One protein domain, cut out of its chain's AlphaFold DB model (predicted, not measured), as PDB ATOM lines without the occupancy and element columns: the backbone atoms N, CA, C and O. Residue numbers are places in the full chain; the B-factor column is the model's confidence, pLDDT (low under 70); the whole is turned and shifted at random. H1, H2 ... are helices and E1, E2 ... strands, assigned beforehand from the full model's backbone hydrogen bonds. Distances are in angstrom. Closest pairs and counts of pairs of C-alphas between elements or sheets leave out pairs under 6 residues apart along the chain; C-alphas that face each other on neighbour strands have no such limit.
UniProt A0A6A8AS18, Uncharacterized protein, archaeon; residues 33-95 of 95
ATOM      1  N   PRO A  33      41.793   4.817   1.256       61.19
ATOM      2  CA  PRO A  33      41.288   5.719   2.284       61.19
ATOM      3  C   PRO A  33      39.972   5.253   2.925       61.19
ATOM      4  O   PRO A  33      39.801   5.319   4.138       61.19
ATOM      5  N   ARG A  34      39.086   4.621   2.146       62.62
ATOM      6  CA  ARG A  34      37.848   4.018   2.670       62.62
ATOM      7  C   ARG A  34      38.085   2.947   3.749       62.62
ATOM      8  O   ARG A  34      37.283   2.838   4.666       62.62
ATOM      9  N   PHE A  35      39.160   2.164   3.646       62.91
ATOM     10  CA  PHE A  35      39.521   1.156   4.650       62.91
ATOM     11  C   PHE A  35      40.322   1.750   5.810       62.91
ATOM     12  O   PHE A  35      40.279   1.221   6.919       62.91
ATOM     13  N   LEU A  36      41.073   2.818   5.555       63.06
ATOM     14  CA  LEU A  36      41.851   3.523   6.567       63.06
ATOM     15  C   LEU A  36      40.944   4.324   7.506       63.06
ATOM     16  O   LEU A  36      41.058   4.181   8.716       63.06
ATOM     17  N   GLY A  37      39.972   5.068   6.973       58.97
ATOM     18  CA  GLY A  37      39.035   5.844   7.790       58.97
ATOM     19  C   GLY A  37      38.180   4.985   8.729       58.97
ATOM     20  O   GLY A  37      37.887   5.405   9.837       58.97
ATOM     21  N   TYR A  38      37.841   3.755   8.328       61.50
ATOM     22  CA  TYR A  38      36.992   2.868   9.135       61.50
ATOM     23  C   TYR A  38      37.744   2.135  10.257       61.50
ATOM     24  O   TYR A  38      37.135   1.646  11.200       61.50
ATOM     25  N   ARG A  39      39.070   1.990  10.141       64.00
ATOM     26  CA  ARG A  39      39.890   1.216  11.094       64.00
ATOM     27  C   ARG A  39      40.915   2.057  11.849       64.00
ATOM     28  O   ARG A  39      41.442   1.594  12.853       64.00
ATOM     29  N   CYS A  40      41.203   3.264  11.370       67.75
ATOM     30  CA  CYS A  40      42.203   4.168  11.919       67.75
ATOM     31  C   CYS A  40      41.562   5.539  12.168       67.75
ATOM     32  O   CYS A  40      41.726   6.462  11.369       67.75
ATOM     33  N   PRO A  41      40.825   5.683  13.278       65.69
ATOM     34  CA  PRO A  41      40.093   6.909  13.576       65.69
ATOM     35  C   PRO A  41      41.013   8.104  13.858       65.69
ATOM     36  O   PRO A  41      40.628   9.240  13.627       65.69
ATOM     37  N   ASN A  42      42.264   7.858  14.257       71.00
ATOM     38  CA  ASN A  42      43.267   8.899  14.508       71.00
ATOM     39  C   ASN A  42      44.120   9.236  13.268       71.00
ATOM     40  O   ASN A  42      45.148   9.900  13.378       71.00
ATOM     41  N   MET A  43      43.745   8.743  12.085       74.25
ATOM     42  CA  MET A  43      44.559   8.895  10.886       74.25
ATOM     43  C   MET A  43      44.301  10.214  10.164       74.25
ATOM     44  O   MET A  43      43.216  10.443   9.624       74.25
ATOM     45  N   VAL A  44      45.339  11.045  10.112       80.31
ATOM     46  CA  VAL A  44      45.350  12.304   9.366       80.31
ATOM     47  C   VAL A  44      45.759  12.030   7.922       80.31
ATOM     48  O   VAL A  44      46.711  11.294   7.658       80.31
ATOM     49  N   TYR A  45      45.022  12.610   6.978       83.69
ATOM     50  CA  TYR A  45      45.302  12.458   5.554       83.69
ATOM     51  C   TYR A  45      46.319  13.494   5.097       83.69
ATOM     52  O   TYR A  45      46.165  14.694   5.334       83.69
ATOM     53  N   GLU A  46      47.333  13.019   4.392       87.75
ATOM     54  CA  GLU A  46      48.397  13.831   3.825       87.75
ATOM     55  C   GLU A  46      48.048  14.245   2.396       87.75
ATOM     56  O   GLU A  46      47.167  13.683   1.733       87.75
ATOM     57  N   LYS A  47      48.807  15.209   1.870       86.50
ATOM     58  CA  LYS A  47      48.662  15.693   0.495       86.50
ATOM     59  C   LYS A  47      48.698  14.556  -0.530       86.50
ATOM     60  O   LYS A  47      47.909  14.575  -1.470       86.50
ATOM     61  N   ALA A  48      49.569  13.564  -0.343       83.25
ATOM     62  CA  ALA A  48      49.681  12.418  -1.244       83.25
ATOM     63  C   ALA A  48      48.375  11.605  -1.328       83.25
ATOM     64  O   ALA A  48      47.939  11.275  -2.432       83.25
ATOM     65  N   ASP A  49      47.701  11.365  -0.197       83.00
ATOM     66  CA  ASP A  49      46.430  10.624  -0.180       83.00
ATOM     67  C   ASP A  49      45.335  11.404  -0.908       83.00
ATOM     68  O   ASP A  49      44.566  10.856  -1.701       83.00
ATOM     69  N   VAL A  50      45.286  12.714  -0.656       85.25
ATOM     70  CA  VAL A  50      44.315  13.611  -1.279       85.25
ATOM     71  C   VAL A  50      44.562  13.725  -2.783       85.25
ATOM     72  O   VAL A  50      43.607  13.741  -3.561       85.25
ATOM     73  N   MET A  51      45.825  13.739  -3.217       87.19
ATOM     74  CA  MET A  51      46.190  13.708  -4.634       87.19
ATOM     75  C   MET A  51      45.748  12.411  -5.312       87.19
ATOM     76  O   MET A  51      45.204  12.466  -6.418       87.19
ATOM     77  N   ASP A  52      45.952  11.261  -4.674       85.56
ATOM     78  CA  ASP A  52      45.555   9.967  -5.233       85.56
ATOM     79  C   ASP A  52      44.033   9.830  -5.349       85.56
ATOM     80  O   ASP A  52      43.533   9.327  -6.359       85.56
ATOM     81  N   GLU A  53      43.276  10.325  -4.371       83.25
ATOM     82  CA  GLU A  53      41.813  10.380  -4.460       83.25
ATOM     83  C   GLU A  53      41.331  11.390  -5.506       83.25
ATOM     84  O   GLU A  53      40.431  11.092  -6.297       83.25
ATOM     85  N   ALA A  54      41.967  12.558  -5.596       83.94
ATOM     86  CA  ALA A  54      41.635  13.549  -6.616       83.94
ATOM     87  C   ALA A  54      41.889  13.022  -8.042       83.94
ATOM     88  O   ALA A  54      41.092  13.288  -8.944       83.94
ATOM     89  N   LYS A  55      42.959  12.242  -8.258       84.06
ATOM     90  CA  LYS A  55      43.254  11.593  -9.552       84.06
ATOM     91  C   LYS A  55      42.182  10.587  -9.968       84.06
ATOM     92  O   LYS A  55      41.925  10.443 -11.159       84.06
ATOM     93  N   LYS A  56      41.528   9.928  -9.009       81.19
ATOM     94  CA  LYS A  56      40.415   9.000  -9.274       81.19
ATOM     95  C   LYS A  56      39.103   9.716  -9.614       81.19
ATOM     96  O   LYS A  56      38.121   9.052  -9.930       81.19
ATOM     97  N   GLY A  57      39.067  11.048  -9.542       82.88
ATOM     98  CA  GLY A  57      37.852  11.831  -9.759       82.88
ATOM     99  C   GLY A  57      36.916  11.848  -8.549       82.88
ATOM    100  O   GLY A  57      35.739  12.194  -8.692       82.88
ATOM    101  N   THR A  58      37.412  11.486  -7.360       83.62
ATOM    102  CA  THR A  58      36.648  11.589  -6.116       83.62
ATOM    103  C   THR A  58      36.246  13.052  -5.893       83.62
ATOM    104  O   THR A  58      37.056  13.955  -6.072       83.62
ATOM    105  N   LYS A  59      34.981  13.309  -5.531       84.88
ATOM    106  CA  LYS A  59      34.457  14.671  -5.271       84.88
ATOM    107  C   LYS A  59      34.429  15.039  -3.787       84.88
ATOM    108  O   LYS A  59      34.373  16.219  -3.448       84.88
ATOM    109  N   LYS A  60      34.455  14.040  -2.905       87.31
ATOM    110  CA  LYS A  60      34.412  14.200  -1.450       87.31
ATOM    111  C   LYS A  60      35.350  13.187  -0.805       87.31
ATOM    112  O   LYS A  60      35.200  11.994  -1.056       87.31
ATOM    113  N   ILE A  61      36.271  13.662   0.024       84.88
ATOM    114  CA  ILE A  61      37.162  12.828   0.832       84.88
ATOM    115  C   ILE A  61      36.788  13.057   2.289       84.88
ATOM    116  O   ILE A  61      36.743  14.201   2.740       84.88
ATOM    117  N   THR A  62      36.509  11.972   3.001       82.81
ATOM    118  CA  THR A  62      36.221  12.009   4.435       82.81
ATOM    119  C   THR A  62      37.408  11.427   5.194       82.81
ATOM    120  O   THR A  62      37.818  10.306   4.896       82.81
ATOM    121  N   ALA A  63      37.936  12.173   6.162       79.44
ATOM    122  CA  ALA A  63      39.004  11.728   7.052       79.44
ATOM    123  C   ALA A  63      38.563  11.902   8.517       79.44
ATOM    124  O   ALA A  63      38.166  13.009   8.880       79.44
ATOM    125  N   PRO A  64      38.627  10.866   9.372       76.25
ATOM    126  CA  PRO A  64      38.132  10.981  10.745       76.25
ATOM    127  C   PRO A  64      38.967  11.948  11.599       76.25
ATOM    128  O   PRO A  64      38.415  12.867  12.201       76.25
ATOM    129  N   ALA A  65      40.299  11.837  11.561       76.06
ATOM    130  CA  ALA A  65      41.197  12.758  12.268       76.06
ATOM    131  C   ALA A  65      41.534  14.036  11.482       76.06
ATOM    132  O   ALA A  65      42.297  14.870  11.959       76.06
ATOM    133  N   GLY A  66      40.970  14.206  10.284       84.75
ATOM    134  CA  GLY A  66      41.178  15.386   9.447       84.75
ATOM    135  C   GLY A  66      42.342  15.269   8.459       84.75
ATOM    136  O   GLY A  66      42.741  14.180   8.041       84.75
ATOM    137  N   PHE A  67      42.847  16.424   8.030       87.88
ATOM    138  CA  PHE A  67      43.797  16.573   6.925       87.88
ATOM    139  C   PHE A  67      44.957  17.469   7.340       87.88
ATOM    140  O   PHE A  67      44.733  18.449   8.054       87.88
ATOM    141  N   THR A  68      46.158  17.190   6.838       88.75
ATOM    142  CA  THR A  68      47.299  18.095   7.026       88.75
ATOM    143  C   THR A  68      47.058  19.432   6.326       88.75
ATOM    144  O   THR A  68      46.323  19.511   5.337       88.75
ATOM    145  N   GLU A  69      47.696  20.495   6.815       89.06
ATOM    146  CA  GLU A  69      47.573  21.839   6.238       89.06
ATOM    147  C   GLU A  69      47.967  21.852   4.753       89.06
ATOM    148  O   GLU A  69      47.226  22.361   3.915       89.06
ATOM    149  N   GLU A  70      49.048  21.156   4.392       90.19
ATOM    150  CA  GLU A  70      49.486  20.997   3.000       90.19
ATOM    151  C   GLU A  70      48.428  20.340   2.100       90.19
ATOM    152  O   GLU A  70      48.308  20.674   0.916       90.19
ATOM    153  N   ALA A  71      47.668  19.381   2.636       88.19
ATOM    154  CA  ALA A  71      46.599  18.713   1.906       88.19
ATOM    155  C   ALA A  71      45.421  19.666   1.666       88.19
ATOM    156  O   ALA A  71      44.858  19.695   0.569       88.19
ATOM    157  N   GLN A  72      45.081  20.480   2.668       88.50
ATOM    158  CA  GLN A  72      44.046  21.505   2.548       88.50
ATOM    159  C   GLN A  72      44.450  22.586   1.542       88.50
ATOM    160  O   GLN A  72      43.649  22.955   0.679       88.50
ATOM    161  N   ASP A  73      45.701  23.041   1.592       93.06
ATOM    162  CA  ASP A  73      46.241  24.039   0.672       93.06
ATOM    163  C   ASP A  73      46.288  23.530  -0.770       93.06
ATOM    164  O   ASP A  73      45.909  24.243  -1.704       93.06
ATOM    165  N   TYR A  74      46.661  22.261  -0.967       91.50
ATOM    166  CA  TYR A  74      46.581  21.616  -2.274       91.50
ATOM    167  C   TYR A  74      45.154  21.652  -2.844       91.50
ATOM    168  O   TYR A  74      44.964  21.994  -4.013       91.50
ATOM    169  N   VAL A  75      44.146  21.331  -2.030       90.31
ATOM    170  CA  VAL A  75      42.745  21.335  -2.473       90.31
ATOM    171  C   VAL A  75      42.266  22.736  -2.806       90.31
ATOM    172  O   VAL A  75      41.705  22.932  -3.886       90.31
ATOM    173  N   LYS A  76      42.544  23.711  -1.937       89.75
ATOM    174  CA  LYS A  76      42.188  25.118  -2.163       89.75
ATOM    175  C   LYS A  76      42.767  25.647  -3.477       89.75
ATOM    176  O   LYS A  76      42.052  26.302  -4.228       89.75
ATOM    177  N   ARG A  77      44.033  25.330  -3.779       91.06
ATOM    178  CA  ARG A  77      44.738  25.856  -4.964       91.06
ATOM    179  C   ARG A  77      44.422  25.104  -6.256       91.06
ATOM    180  O   ARG A  77      44.235  25.729  -7.292       91.06
ATOM    181  N   TYR A  78      44.375  23.771  -6.217       89.56
ATOM    182  CA  TYR A  78      44.360  22.946  -7.437       89.56
ATOM    183  C   TYR A  78      43.060  22.180  -7.662       89.56
ATOM    184  O   TYR A  78      42.793  21.722  -8.775       89.56
ATOM    185  N   ARG A  79      42.249  21.982  -6.619       86.50
ATOM    186  CA  ARG A  79      41.034  21.159  -6.676       86.50
ATOM    187  C   ARG A  79      39.878  21.814  -5.906       86.50
ATOM    188  O   ARG A  79      39.279  21.149  -5.070       86.50
ATOM    189  N   PRO A  80      39.465  23.053  -6.226       85.19
ATOM    190  CA  PRO A  80      38.451  23.782  -5.448       85.19
ATOM    191  C   PRO A  80      37.072  23.096  -5.410       85.19
ATOM    192  O   PRO A  80      36.250  23.379  -4.546       85.19
ATOM    193  N   LYS A  81      36.804  22.166  -6.339       86.81
ATOM    194  CA  LYS A  81      35.573  21.357  -6.372       86.81
ATOM    195  C   LYS A  81      35.624  20.113  -5.470       86.81
ATOM    196  O   LYS A  81      34.602  19.444  -5.324       86.81
ATOM    197  N   LEU A  82      36.787  19.770  -4.915       88.69
ATOM    198  CA  LEU A  82      36.972  18.634  -4.013       88.69
ATOM    199  C   LEU A  82      36.618  19.057  -2.586       88.69
ATOM    200  O   LEU A  82      37.202  19.993  -2.049       88.69
ATOM    201  N   LYS A  83      35.675  18.355  -1.957       88.62
ATOM    202  CA  LYS A  83      35.298  18.611  -0.562       88.62
ATOM    203  C   LYS A  83      36.107  17.727   0.381       88.62
ATOM    204  O   LYS A  83      36.012  16.503   0.302       88.62
ATOM    205  N   LEU A  84      36.855  18.350   1.283       87.00
ATOM    206  CA  LEU A  84      37.468  17.683   2.427       87.00
ATOM    207  C   LEU A  84      36.492  17.748   3.601       87.00
ATOM    208  O   LEU A  84      36.008  18.827   3.936       87.00
ATOM    209  N   VAL A  85      36.161  16.602   4.188       85.75
ATOM    210  CA  VAL A  85      35.249  16.515   5.332       85.75
ATOM    211  C   VAL A  85      35.949  15.803   6.473       85.75
ATOM    212  O   VAL A  85      36.415  14.676   6.311       85.75
ATOM    213  N   GLN A  86      36.022  16.470   7.619       82.44
ATOM    214  CA  GLN A  86      36.444  15.852   8.864       82.44
ATOM    215  C   GLN A  86      35.205  15.297   9.563       82.44
ATOM    216  O   GLN A  86      34.291  16.057   9.867       82.44
ATOM    217  N   ASP A  87      35.147  13.980   9.753       70.94
ATOM    218  CA  ASP A  87      33.989  13.326  10.367       70.94
ATOM    219  C   ASP A  87      34.434  12.332  11.437       70.94
ATOM    220  O   ASP A  87      34.718  11.163  11.165       70.94
ATOM    221  N   TYR A  88      34.493  12.832  12.670       60.88
ATOM    222  CA  TYR A  88      34.872  12.062  13.852       60.88
ATOM    223  C   TYR A  88      33.808  11.015  14.236       60.88
ATOM    224  O   TYR A  88      34.114  10.083  14.971       60.88
ATOM    225  N   LEU A  89      32.565  11.124  13.740       52.28
ATOM    226  CA  LEU A  89      31.447  10.260  14.155       52.28
ATOM    227  C   LEU A  89      31.459   8.884  13.477       52.28
ATOM    228  O   LEU A  89      30.903   7.931  14.012       52.28
ATOM    229  N   THR A  90      32.152   8.736  12.347       51.16
ATOM    230  CA  THR A  90      32.348   7.422  11.696       51.16
ATOM    231  C   THR A  90      33.425   6.546  12.358       51.16
ATOM    232  O   THR A  90      33.634   5.413  11.930       51.16
ATOM    233  N   ALA A  91      34.091   7.048  13.406       46.09
ATOM    234  CA  ALA A  91      35.122   6.349  14.178       46.09
ATOM    235  C   ALA A  91      34.579   5.412  15.268       46.09
ATOM    236  O   ALA A  91      35.323   4.567  15.767       46.09
ATOM    237  N   ILE A  92      33.318   5.576  15.671       42.94
ATOM    238  CA  ILE A  92      32.705   4.749  16.708       42.94
ATOM    239  C   ILE A  92      32.052   3.562  15.992       42.94
ATOM    240  O   ILE A  92      31.107   3.780  15.228       42.94
ATOM    241  N   PRO A  93      32.534   2.316  16.163       40.66
ATOM    242  CA  PRO A  93      31.772   1.172  15.690       40.66
ATOM    243  C   PRO A  93      30.423   1.206  16.412       40.66
ATOM    244  O   PRO A  93      30.388   1.302  17.638       40.66
ATOM    245  N   ALA A  94      29.327   1.196  15.650       42.00
ATOM    246  CA  ALA A  94      28.000   0.993  16.214       42.00
ATOM    247  C   ALA A  94      28.055  -0.276  17.082       42.00
ATOM    248  O   ALA A  94      28.497  -1.319  16.594       42.00
ATOM    249  N   GLN A  95      27.728  -0.120  18.368       38.09
ATOM    250  CA  GLN A  95      27.635  -1.210  19.340       38.09
ATOM    251  C   GLN A  95      26.535  -2.193  18.948       38.09
ATOM    252  O   GLN A  95      25.500  -1.730  18.415       38.09
TER     253      GLN A  95
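What this domain is: This is residues 33 to 95 of the 95 residues of an uncharacterized protein of archaeon (UniProt A0A6A8AS18). Helices H2 and H3 lie side by side over one face of a small ribbon of two parallel strands, E1 and E2; H1 is beside E1, and H4 with the tail 92 to 95 lengthens one end. The 63 printed residues run H1 H2 E1 H3 E2 H4, mixed in class. The whole is compact, with radius of gyration of the C-alphas 11.4 A, yet elongated, spanning 40 by 21 by 16 A.

Where its parts are: H1, residues 33 to 39, begins at C-alpha 33 (41.288, 5.719, 2.284). Then come H2, 47 to 55, 12.1 A long; E1, 60 to 63; H3, 69 to 78, 14.1 A; E2, 83 to 86; and H4, 88 to 91, ending at C-alpha 91 (35.122, 6.349, 14.178).

How they stand to each other: E1 and E2 are parallel at 21 degrees; N 61 and O 83 are 2.9 A apart, within hydrogen-bond range. E1, H3, E2 form a strand-helix-strand unit, parallel neighbour strands joined through a helix, with a right-handed crossover. H2 and H3 touch, closest C-alphas Lys 47 and Ala 71 at 3.9 A, the same way at a shallow tilt of 33 degrees, only just short of steep. H1 touches H4, closest C-alphas Tyr 38 and Ala 91 at 6.4 A. In H2 and H3 every O i to N i+4 pair is within hydrogen-bond range; H1 has 1 of 3, and 2 of 4 O i to N i+3 pairs; H4 is too short for an i+4 pair.

The domain as a whole: The C-alphas of Arg 77 and Gln 95, the two farthest apart, are 40.2 A apart. The printed part has no cut and no long link. Residues 33 to 41 and 88 to 95 have pLDDT under 70.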